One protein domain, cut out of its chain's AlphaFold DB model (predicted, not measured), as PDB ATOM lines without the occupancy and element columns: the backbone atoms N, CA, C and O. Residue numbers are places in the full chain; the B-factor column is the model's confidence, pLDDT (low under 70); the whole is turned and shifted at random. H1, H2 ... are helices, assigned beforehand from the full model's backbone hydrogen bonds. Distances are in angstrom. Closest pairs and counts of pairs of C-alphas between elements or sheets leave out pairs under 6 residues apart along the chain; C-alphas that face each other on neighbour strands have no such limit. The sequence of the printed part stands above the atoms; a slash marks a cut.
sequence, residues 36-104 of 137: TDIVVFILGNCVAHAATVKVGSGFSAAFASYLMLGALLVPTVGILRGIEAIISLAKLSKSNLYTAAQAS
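What this domain is: This is residues 36 to 104 of the 137 residues of an uncharacterized protein of Oidiodendron maius Zn (UniProt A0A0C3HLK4). Three helices meet loosely near the end of H1: residues 36 to 44 of H1 stick out one way, H2 meets H1 near the last residues of both and reaches away from it at a wide angle, and H3 leads toward the far end, where short H4 touches no helix. The printed part has 69 residues with four named helices, H1 to H4, and no named strand: all helix. It is loose, radius of gyration of the C-alphas 14.6 A, spanning 49 by 25 by 15 A.

How they stand to each other: H1, residues 36 to 52, and H2, residues 61 to 73, form a helical hairpin, opposite ways at 37 degrees, only just steep; they touch through residues 46 to 50 and 68 to 72 alone, the closest C-alphas being His 49 and Leu 72, 6.1 A. H3, residues 76 to 87, touches H1 with residues 78 to 82 alone, the same way at a steep tilt of 40 degrees; the closest C-alphas are Thr 52 and Gly 78, 5.9 A. H2 and H3 only just touch, only at the corner, with 3 pairs of C-alphas within 8 A, the closest Ala 71 and Val 77, 5.4 A. H4, residues 96 to 102, is apart from the others. Each O i to N i+4 pair is within hydrogen-bond range in H1 and H4, 8 of 9 in H2, 6 of 8 in H3.

Where its parts are: H1 begins at C-alpha 36 (-46.455, -5.207, -18.873) and is 24.0 A long, H2 19.1 A, H3 17.2 A; H4 ends at C-alpha 102 (-11.085, -1.058, -41.615).

The domain as a whole: The C-alphas farthest apart, Thr 36 and Ser 95, are 49.2 A apart. The printed part has no cut and no long link. pLDDT is under 70 at residues 49 to 59, 68 and 70 to 79.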
ATOM      1  N   THR A  36     -47.203  -6.392 -18.440       88.06
ATOM      2  CA  THR A  36     -46.455  -5.207 -18.873       88.06
ATOM      3  C   THR A  36     -44.945  -5.403 -18.791       88.06
ATOM      4  O   THR A  36     -44.248  -4.985 -19.708       88.06
ATOM      5  N   ASP A  37     -44.437  -6.071 -17.751       84.31
ATOM      6  CA  ASP A  37     -42.998  -6.301 -17.576       84.31
ATOM      7  C   ASP A  37     -42.460  -7.206 -18.688       84.31
ATOM      8  O   ASP A  37     -41.394  -6.953 -19.243       84.31
ATOM      9  N   ILE A  38     -43.248  -8.212 -19.084       83.88
ATOM     10  CA  ILE A  38     -42.932  -9.114 -20.200       83.88
ATOM     11  C   ILE A  38     -42.881  -8.335 -21.517       83.88
ATOM     12  O   ILE A  38     -41.928  -8.468 -22.286       83.88
ATOM     13  N   VAL A  39     -43.889  -7.500 -21.781       85.19
ATOM     14  CA  VAL A  39     -43.964  -6.706 -23.018       85.19
ATOM     15  C   VAL A  39     -42.820  -5.696 -23.091       85.19
ATOM     16  O   VAL A  39     -42.153  -5.610 -24.120       85.19
ATOM     17  N   VAL A  40     -42.545  -4.969 -22.007       84.38
ATOM     18  CA  VAL A  40     -41.441  -3.997 -21.938       84.38
ATOM     19  C   VAL A  40     -40.093  -4.691 -22.112       84.38
ATOM     20  O   VAL A  40     -39.248  -4.188 -22.849       84.38
ATOM     21  N   PHE A  41     -39.903  -5.863 -21.505       81.38
ATOM     22  CA  PHE A  41     -38.689  -6.656 -21.671       81.38
ATOM     23  C   PHE A  41     -38.481  -7.087 -23.130       81.38
ATOM     24  O   PHE A  41     -37.400  -6.883 -23.686       81.38
ATOM     25  N   ILE A  42     -39.521  -7.616 -23.783       81.06
ATOM     26  CA  ILE A  42     -39.453  -8.040 -25.190       81.06
ATOM     27  C   ILE A  42     -39.196  -6.844 -26.111       81.06
ATOM     28  O   ILE A  42     -38.307  -6.909 -26.962       81.06
ATOM     29  N   LEU A  43     -39.939  -5.748 -25.943       80.38
ATOM     30  CA  LEU A  43     -39.789  -4.549 -26.770       80.38
ATOM     31  C   LEU A  43     -38.417  -3.907 -26.581       80.38
ATOM     32  O   LEU A  43     -37.753  -3.590 -27.565       80.38
ATOM     33  N   GLY A  44     -37.965  -3.766 -25.333       79.56
ATOM     34  CA  GLY A  44     -36.636  -3.255 -25.014       79.56
ATOM     35  C   GLY A  44     -35.539  -4.105 -25.652       79.56
ATOM     36  O   GLY A  44     -34.623  -3.558 -26.267       79.56
ATOM     37  N   ASN A  45     -35.677  -5.432 -25.603       75.00
ATOM     38  CA  ASN A  45     -34.744  -6.343 -26.258       75.00
ATOM     39  C   ASN A  45     -34.768  -6.189 -27.788       75.00
ATOM     40  O   ASN A  45     -33.710  -6.126 -28.403       75.00
ATOM     41  N   CYS A  46     -35.944  -6.045 -28.407       70.06
ATOM     42  CA  CYS A  46     -36.063  -5.816 -29.852       70.06
ATOM     43  C   CYS A  46     -35.429  -4.485 -30.289       70.06
ATOM     44  O   CYS A  46     -34.742  -4.435 -31.308       70.06
ATOM     45  N   VAL A  47     -35.623  -3.415 -29.511       76.19
ATOM     46  CA  VAL A  47     -35.030  -2.093 -29.778       76.19
ATOM     47  C   VAL A  47     -33.511  -2.141 -29.635       76.19
ATOM     48  O   VAL A  47     -32.802  -1.669 -30.524       76.19
ATOM     49  N   ALA A  48     -33.003  -2.752 -28.562       74.81
ATOM     50  CA  ALA A  48     -31.568  -2.974 -28.391       74.81
ATOM     51  C   ALA A  48     -30.991  -3.801 -29.552       74.81
ATOM     52  O   ALA A  48     -29.886  -3.537 -30.030       74.81
ATOM     53  N   HIS A  49     -31.766  -4.756 -30.063       66.19
ATOM     54  CA  HIS A  49     -31.376  -5.557 -31.209       66.19
ATOM     55  C   HIS A  49     -31.279  -4.735 -32.498       66.19
ATOM     56  O   HIS A  49     -30.242  -4.723 -33.154       66.19
ATOM     57  N   ALA A  50     -32.321  -3.970 -32.824       65.31
ATOM     58  CA  ALA A  50     -32.318  -3.074 -33.979       65.31
ATOM     59  C   ALA A  50     -31.167  -2.051 -33.919       65.31
ATOM     60  O   ALA A  50     -30.540  -1.765 -34.937       65.31
ATOM     61  N   ALA A  51     -30.846  -1.546 -32.725       68.62
ATOM     62  CA  ALA A  51     -29.749  -0.605 -32.517       68.62
ATOM     63  C   ALA A  51     -28.351  -1.227 -32.716       68.62
ATOM     64  O   ALA A  51     -27.402  -0.509 -33.026       68.62
ATOM     65  N   THR A  52     -28.204  -2.545 -32.539       67.06
ATOM     66  CA  THR A  52     -26.904  -3.240 -32.609       67.06
ATOM     67  C   THR A  52     -26.608  -3.862 -33.969       67.06
ATOM     68  O   THR A  52     -25.462  -4.243 -34.231       67.06
ATOM     69  N   VAL A  53     -27.586  -3.929 -34.875       65.50
ATOM     70  CA  VAL A  53     -27.344  -4.426 -36.230       65.50
ATOM     71  C   VAL A  53     -26.506  -3.413 -37.006       65.50
ATOM     72  O   VAL A  53     -26.993  -2.429 -37.562       65.50
ATOM     73  N   LYS A  54     -25.205  -3.688 -37.083       65.06
ATOM     74  CA  LYS A  54     -24.299  -2.971 -37.971       65.06
ATOM     75  C   LYS A  54     -24.443  -3.511 -39.391       65.06
ATOM     76  O   LYS A  54     -24.029  -4.631 -39.689       65.06
ATOM     77  N   VAL A  55     -25.000  -2.694 -40.281       64.56
ATOM     78  CA  VAL A  55     -25.014  -2.980 -41.719       64.56
ATOM     79  C   VAL A  55     -23.676  -2.543 -42.312       64.56
ATOM     80  O   VAL A  55     -23.284  -1.383 -42.194       64.56
ATOM     81  N   GLY A  56     -22.944  -3.482 -42.910       65.12
ATOM     82  CA  GLY A  56     -21.719  -3.175 -43.650       65.12
ATOM     83  C   GLY A  56     -22.014  -2.452 -44.966       65.12
ATOM     84  O   GLY A  56     -23.036  -2.679 -45.615       65.12
ATOM     85  N   SER A  57     -21.100  -1.591 -45.388       61.34
ATOM     86  CA  SER A  57     -21.126  -0.941 -46.699       61.34
ATOM     87  C   SER A  57     -20.892  -1.967 -47.810       61.34
ATOM     88  O   SER A  57     -19.890  -2.672 -47.807       61.34
ATOM     89  N   GLY A  58     -21.831  -2.059 -48.755       65.25
ATOM     90  CA  GLY A  58     -21.791  -3.018 -49.868       65.25
ATOM     91  C   GLY A  58     -22.797  -4.168 -49.766       65.25
ATOM     92  O   GLY A  58     -22.947  -4.923 -50.723       65.25
ATOM     93  N   PHE A  59     -23.534  -4.291 -48.656       68.19
ATOM     94  CA  PHE A  59     -24.648  -5.235 -48.582       68.19
ATOM     95  C   PHE A  59     -25.869  -4.729 -49.353       68.19
ATOM     96  O   PHE A  59     -26.251  -3.563 -49.257       68.19
ATOM     97  N   SER A  60     -26.523  -5.639 -50.081       76.94
ATOM     98  CA  SER A  60     -27.856  -5.384 -50.630       76.94
ATOM     99  C   SER A  60     -28.844  -5.122 -49.491       76.94
ATOM    100  O   SER A  60     -28.807  -5.811 -48.466       76.94
ATOM    101  N   ALA A  61     -29.756  -4.165 -49.681       73.19
ATOM    102  CA  ALA A  61     -30.774  -3.809 -48.691       73.19
ATOM    103  C   ALA A  61     -31.585  -5.033 -48.221       73.19
ATOM    104  O   ALA A  61     -31.875  -5.160 -47.034       73.19
ATOM    105  N   ALA A  62     -31.855  -5.982 -49.126       76.31
ATOM    106  CA  ALA A  62     -32.555  -7.228 -48.813       76.31
ATOM    107  C   ALA A  62     -31.757  -8.147 -47.865       76.31
ATOM    108  O   ALA A  62     -32.313  -8.778 -46.963       76.31
ATOM    109  N   PHE A  63     -30.435  -8.202 -48.032       77.56
ATOM    110  CA  PHE A  63     -29.566  -8.990 -47.161       77.56
ATOM    111  C   PHE A  63     -29.429  -8.340 -45.779       77.56
ATOM    112  O   PHE A  63     -29.460  -9.030 -44.760       77.56
ATOM    113  N   ALA A  64     -29.362  -7.008 -45.731       75.38
ATOM    114  CA  ALA A  64     -29.374  -6.257 -44.480       75.38
ATOM    115  C   ALA A  64     -30.674  -6.484 -43.686       75.38
ATOM    116  O   ALA A  64     -30.612  -6.724 -42.479       75.38
ATOM    117  N   SER A  65     -31.839  -6.492 -44.348       73.62
ATOM    118  CA  SER A  65     -33.120  -6.784 -43.688       73.62
ATOM    119  C   SER A  65     -33.221  -8.225 -43.185       73.62
ATOM    120  O   SER A  65     -33.758  -8.457 -42.105       73.62
ATOM    121  N   TYR A  66     -32.672  -9.196 -43.921       76.12
ATOM    122  CA  TYR A  66     -32.648 -10.589 -43.470       76.12
ATOM    123  C   TYR A  66     -31.775 -10.762 -42.222       76.12
ATOM    124  O   TYR A  66     -32.168 -11.436 -41.273       76.12
ATOM    125  N   LEU A  67     -30.616 -10.096 -42.186       71.50
ATOM    126  CA  LEU A  67     -29.760 -10.078 -41.003       71.50
ATOM    127  C   LEU A  67     -30.440  -9.395 -39.813       71.50
ATOM    128  O   LEU A  67     -30.379  -9.941 -38.720       71.50
ATOM    129  N   MET A  68     -31.124  -8.264 -40.018       68.88
ATOM    130  CA  MET A  68     -31.932  -7.613 -38.973       68.88
ATOM    131  C   MET A  68     -32.970  -8.578 -38.373       68.88
ATOM    132  O   MET A  68     -33.096  -8.673 -37.153       68.88
ATOM    133  N   LEU A  69     -33.680  -9.325 -39.228       71.00
ATOM    134  CA  LEU A  69     -34.699 -10.300 -38.819       71.00
ATOM    135  C   LEU A  69     -34.103 -11.509 -38.085       71.00
ATOM    136  O   LEU A  69     -34.644 -11.934 -37.068       71.00
ATOM    137  N   GLY A  70     -32.990 -12.063 -38.572       67.81
ATOM    138  CA  GLY A  70     -32.323 -13.193 -37.917       67.81
ATOM    139  C   GLY A  70     -31.741 -12.815 -36.556       67.81
ATOM    140  O   GLY A  70     -31.782 -13.601 -35.610       67.81
ATOM    141  N   ALA A  71     -31.256 -11.585 -36.438       63.66
ATOM    142  CA  ALA A  71     -30.707 -11.066 -35.204       63.66
ATOM    143  C   ALA A  71     -31.836 -10.849 -34.154       63.66
ATOM    144  O   ALA A  71     -31.679 -11.232 -32.995       63.66
ATOM    145  N   LEU A  72     -33.044 -10.428 -34.569       62.34
ATOM    146  CA  LEU A  72     -34.237 -10.336 -33.702       62.34
ATOM    147  C   LEU A  72     -34.587 -11.656 -32.975       62.34
ATOM    148  O   LEU A  72     -35.149 -11.624 -31.881       62.34
ATOM    149  N   LEU A  73     -34.259 -12.806 -33.576       62.66
ATOM    150  CA  LEU A  73     -34.573 -14.145 -33.057       62.66
ATOM    151  C   LEU A  73     -33.415 -14.798 -32.285       62.66
ATOM    152  O   LEU A  73     -33.655 -15.687 -31.469       62.66
ATOM    153  N   VAL A  74     -32.167 -14.378 -32.523       65.44
ATOM    154  CA  VAL A  74     -30.965 -14.963 -31.907       65.44
ATOM    155  C   VAL A  74     -30.066 -13.842 -31.365       65.44
ATOM    156  O   VAL A  74     -29.297 -13.246 -32.126       65.44
ATOM    157  N   PRO A  75     -30.093 -13.577 -30.040       58.09
ATOM    158  CA  PRO A  75     -29.398 -12.443 -29.418       58.09
ATOM    159  C   PRO A  75     -27.897 -12.375 -29.727       58.09
ATOM    160  O   PRO A  75     -27.296 -11.304 -29.756       58.09
ATOM    161  N   THR A  76     -27.280 -13.527 -29.982       62.66
ATOM    162  CA  THR A  76     -25.835 -13.682 -30.157       62.66
ATOM    163  C   THR A  76     -25.312 -13.198 -31.513       62.66
ATOM    164  O   THR A  76     -24.113 -12.964 -31.650       62.66
ATOM    165  N   VAL A  77     -26.177 -13.022 -32.519       62.78
ATOM    166  CA  VAL A  77     -25.751 -12.706 -33.897       62.78
ATOM    167  C   VAL A  77     -25.207 -11.275 -34.021       62.78
ATOM    168  O   VAL A  77     -24.227 -11.047 -34.732       62.78
ATOM    169  N   GLY A  78     -25.784 -10.311 -33.294       62.47
ATOM    170  CA  GLY A  78     -25.321  -8.916 -33.292       62.47
ATOM    171  C   GLY A  78     -23.988  -8.701 -32.563       62.47
ATOM    172  O   GLY A  78     -23.204  -7.830 -32.946       62.47
ATOM    173  N   ILE A  79     -23.684  -9.531 -31.557       67.50
ATOM    174  CA  ILE A  79     -22.489  -9.394 -30.707       67.50
ATOM    175  C   ILE A  79     -21.208  -9.543 -31.528       67.50
ATOM    176  O   ILE A  79     -20.320  -8.699 -31.432       67.50
ATOM    177  N   LEU A  80     -21.121 -10.574 -32.372       71.75
ATOM    178  CA  LEU A  80     -19.924 -10.831 -33.183       71.75
ATOM    179  C   LEU A  80     -19.619  -9.659 -34.127       71.75
ATOM    180  O   LEU A  80     -18.479  -9.213 -34.214       71.75
ATOM    181  N   ARG A  81     -20.654  -9.082 -34.748       70.88
ATOM    182  CA  ARG A  81     -20.538  -7.918 -35.646       70.88
ATOM    183  C   ARG A  81     -20.149  -6.640 -34.900       70.88
ATOM    184  O   ARG A  81     -19.385  -5.825 -35.422       70.88
ATOM    185  N   GLY A  82     -20.658  -6.457 -33.682       70.12
ATOM    186  CA  GLY A  82     -20.250  -5.370 -32.791       70.12
ATOM    187  C   GLY A  82     -18.786  -5.493 -32.363       70.12
ATOM    188  O   GLY A  82     -18.048  -4.511 -32.413       70.12
ATOM    189  N   ILE A  83     -18.337  -6.703 -32.024       77.75
ATOM    190  CA  ILE A  83     -16.937  -6.989 -31.681       77.75
ATOM    191  C   ILE A  83     -16.025  -6.731 -32.884       77.75
ATOM    192  O   ILE A  83     -15.049  -5.999 -32.745       77.75
ATOM    193  N   GLU A  84     -16.362  -7.240 -34.073       77.31
ATOM    194  CA  GLU A  84     -15.622  -6.962 -35.315       77.31
ATOM    195  C   GLU A  84     -15.506  -5.453 -35.576       77.31
ATOM    196  O   GLU A  84     -14.437  -4.948 -35.912       77.31
ATOM    197  N   ALA A  85     -16.587  -4.699 -35.358       77.44
ATOM    198  CA  ALA A  85     -16.585  -3.248 -35.495       77.44
ATOM    199  C   ALA A  85     -15.648  -2.543 -34.506       77.44
ATOM    200  O   ALA A  85     -14.995  -1.571 -34.890       77.44
ATOM    201  N   ILE A  86     -15.591  -3.006 -33.260       81.44
ATOM    202  CA  ILE A  86     -14.719  -2.442 -32.224       81.44
ATOM    203  C   ILE A  86     -13.256  -2.791 -32.525       81.44
ATOM    204  O   ILE A  86     -12.412  -1.895 -32.555       81.44
ATOM    205  N   ILE A  87     -12.972  -4.061 -32.831       85.50
ATOM    206  CA  ILE A  87     -11.630  -4.556 -33.175       85.50
ATOM    207  C   ILE A  87     -11.112  -3.914 -34.464       85.50
ATOM    208  O   ILE A  87      -9.908  -3.710 -34.596       85.50
ATOM    209  N   SER A  88     -11.998  -3.532 -35.392       81.69
ATOM    210  CA  SER A  88     -11.583  -2.856 -36.623       81.69
ATOM    211  C   SER A  88     -10.792  -1.575 -36.370       81.69
ATOM    212  O   SER A  88     -10.009  -1.184 -37.227       81.69
ATOM    213  N   LEU A  89     -11.010  -0.909 -35.222       83.56
ATOM    214  CA  LEU A  89     -10.344   0.338 -34.833       83.56
ATOM    215  C   LEU A  89     -10.396   1.426 -35.923       83.56
ATOM    216  O   LEU A  89      -9.591   2.354 -35.917       83.56
ATOM    217  N   ALA A  90     -11.393   1.375 -36.816       82.12
ATOM    218  CA  ALA A  90     -11.453   2.215 -38.012       82.12
ATOM    219  C   ALA A  90     -11.365   3.723 -37.713       82.12
ATOM    220  O   ALA A  90     -10.781   4.490 -38.482       82.12
ATOM    221  N   LYS A  91     -11.918   4.152 -36.570       83.56
ATOM    222  CA  LYS A  91     -11.882   5.544 -36.089       83.56
ATOM    223  C   LYS A  91     -10.506   5.997 -35.582       83.56
ATOM    224  O   LYS A  91     -10.282   7.198 -35.512       83.56
ATOM    225  N   LEU A  92      -9.614   5.073 -35.226       86.31
ATOM    226  CA  LEU A  92      -8.252   5.365 -34.759       86.31
ATOM    227  C   LEU A  92      -7.238   5.405 -35.909       86.31
ATOM    228  O   LEU A  92      -6.080   5.774 -35.708       86.31
ATOM    229  N   SER A  93      -7.652   5.025 -37.116       86.00
ATOM    230  CA  SER A  93      -6.781   5.077 -38.279       86.00
ATOM    231  C   SER A  93      -6.481   6.519 -38.697       86.00
ATOM    232  O   SER A  93      -7.342   7.395 -38.668       86.00
ATOM    233  N   LYS A  94      -5.229   6.768 -39.098       86.75
ATOM    234  CA  LYS A  94      -4.715   8.106 -39.442       86.75
ATOM    235  C   LYS A  94      -5.037   8.544 -40.873       86.75
ATOM    236  O   LYS A  94      -4.814   9.698 -41.221       86.75
ATOM    237  N   SER A  95      -5.502   7.626 -41.720       88.69
ATOM    238  CA  SER A  95      -5.760   7.878 -43.139       88.69
ATOM    239  C   SER A  95      -7.166   7.432 -43.503       88.69
ATOM    240  O   SER A  95      -7.555   6.306 -43.202       88.69
ATOM    241  N   ASN A  96      -7.890   8.290 -44.228       84.81
ATOM    242  CA  ASN A  96      -9.258   8.027 -44.680       84.81
ATOM    243  C   ASN A  96      -9.378   6.718 -45.477       84.81
ATOM    244  O   ASN A  96     -10.399   6.042 -45.396       84.81
ATOM    245  N   LEU A  97      -8.328   6.334 -46.211       83.44
ATOM    246  CA  LEU A  97      -8.278   5.092 -46.986       83.44
ATOM    247  C   LEU A  97      -8.241   3.862 -46.071       83.44
ATOM    248  O   LEU A  97      -9.008   2.920 -46.255       83.44
ATOM    249  N   TYR A  98      -7.396   3.903 -45.039       84.94
ATOM    250  CA  TYR A  98      -7.312   2.841 -44.041       84.94
ATOM    251  C   TYR A  98      -8.545   2.817 -43.131       84.94
ATOM    252  O   TYR A  98      -9.003   1.735 -42.786       84.94
ATOM    253  N   THR A  99      -9.121   3.972 -42.783       86.25
ATOM    254  CA  THR A  99     -10.414   4.058 -42.083       86.25
ATOM    255  C   THR A  99     -11.520   3.403 -42.898       86.25
ATOM    256  O   THR A  99     -12.263   2.589 -42.360       86.25
ATOM    257  N   ALA A 100     -11.623   3.717 -44.193       84.19
ATOM    258  CA  ALA A 100     -12.615   3.107 -45.069       84.19
ATOM    259  C   ALA A 100     -12.393   1.593 -45.193       84.19
ATOM    260  O   ALA A 100     -13.348   0.834 -45.079       84.19
ATOM    261  N   ALA A 101     -11.146   1.137 -45.346       82.94
ATOM    262  CA  ALA A 101     -10.821  -0.287 -45.390       82.94
ATOM    263  C   ALA A 101     -11.185  -1.019 -44.086       82.94
ATOM    264  O   ALA A 101     -11.883  -2.027 -44.128       82.94
ATOM    265  N   GLN A 102     -10.781  -0.484 -42.931       83.62
ATOM    266  CA  GLN A 102     -11.085  -1.058 -41.615       83.62
ATOM    267  C   GLN A 102     -12.588  -1.026 -41.302       83.62
ATOM    268  O   GLN A 102     -13.110  -1.936 -40.668       83.62
ATOM    269  N   ALA A 103     -13.316  -0.018 -41.784       82.75
ATOM    270  CA  ALA A 103     -14.768   0.061 -41.640       82.75
ATOM    271  C   ALA A 103     -15.542  -0.837 -42.626       82.75
ATOM    272  O   ALA A 103     -16.771  -0.754 -42.662       82.75
ATOM    273  N   SER A 104     -14.857  -1.657 -43.432       77.19
ATOM    274  CA  SER A 104     -15.451  -2.430 -44.532       77.19
ATOM    275  C   SER A 104     -16.232  -1.553 -45.521       77.19
ATOM    276  O   SER A 104     -17.270  -1.947 -46.047       77.19
TER     277      SER A 104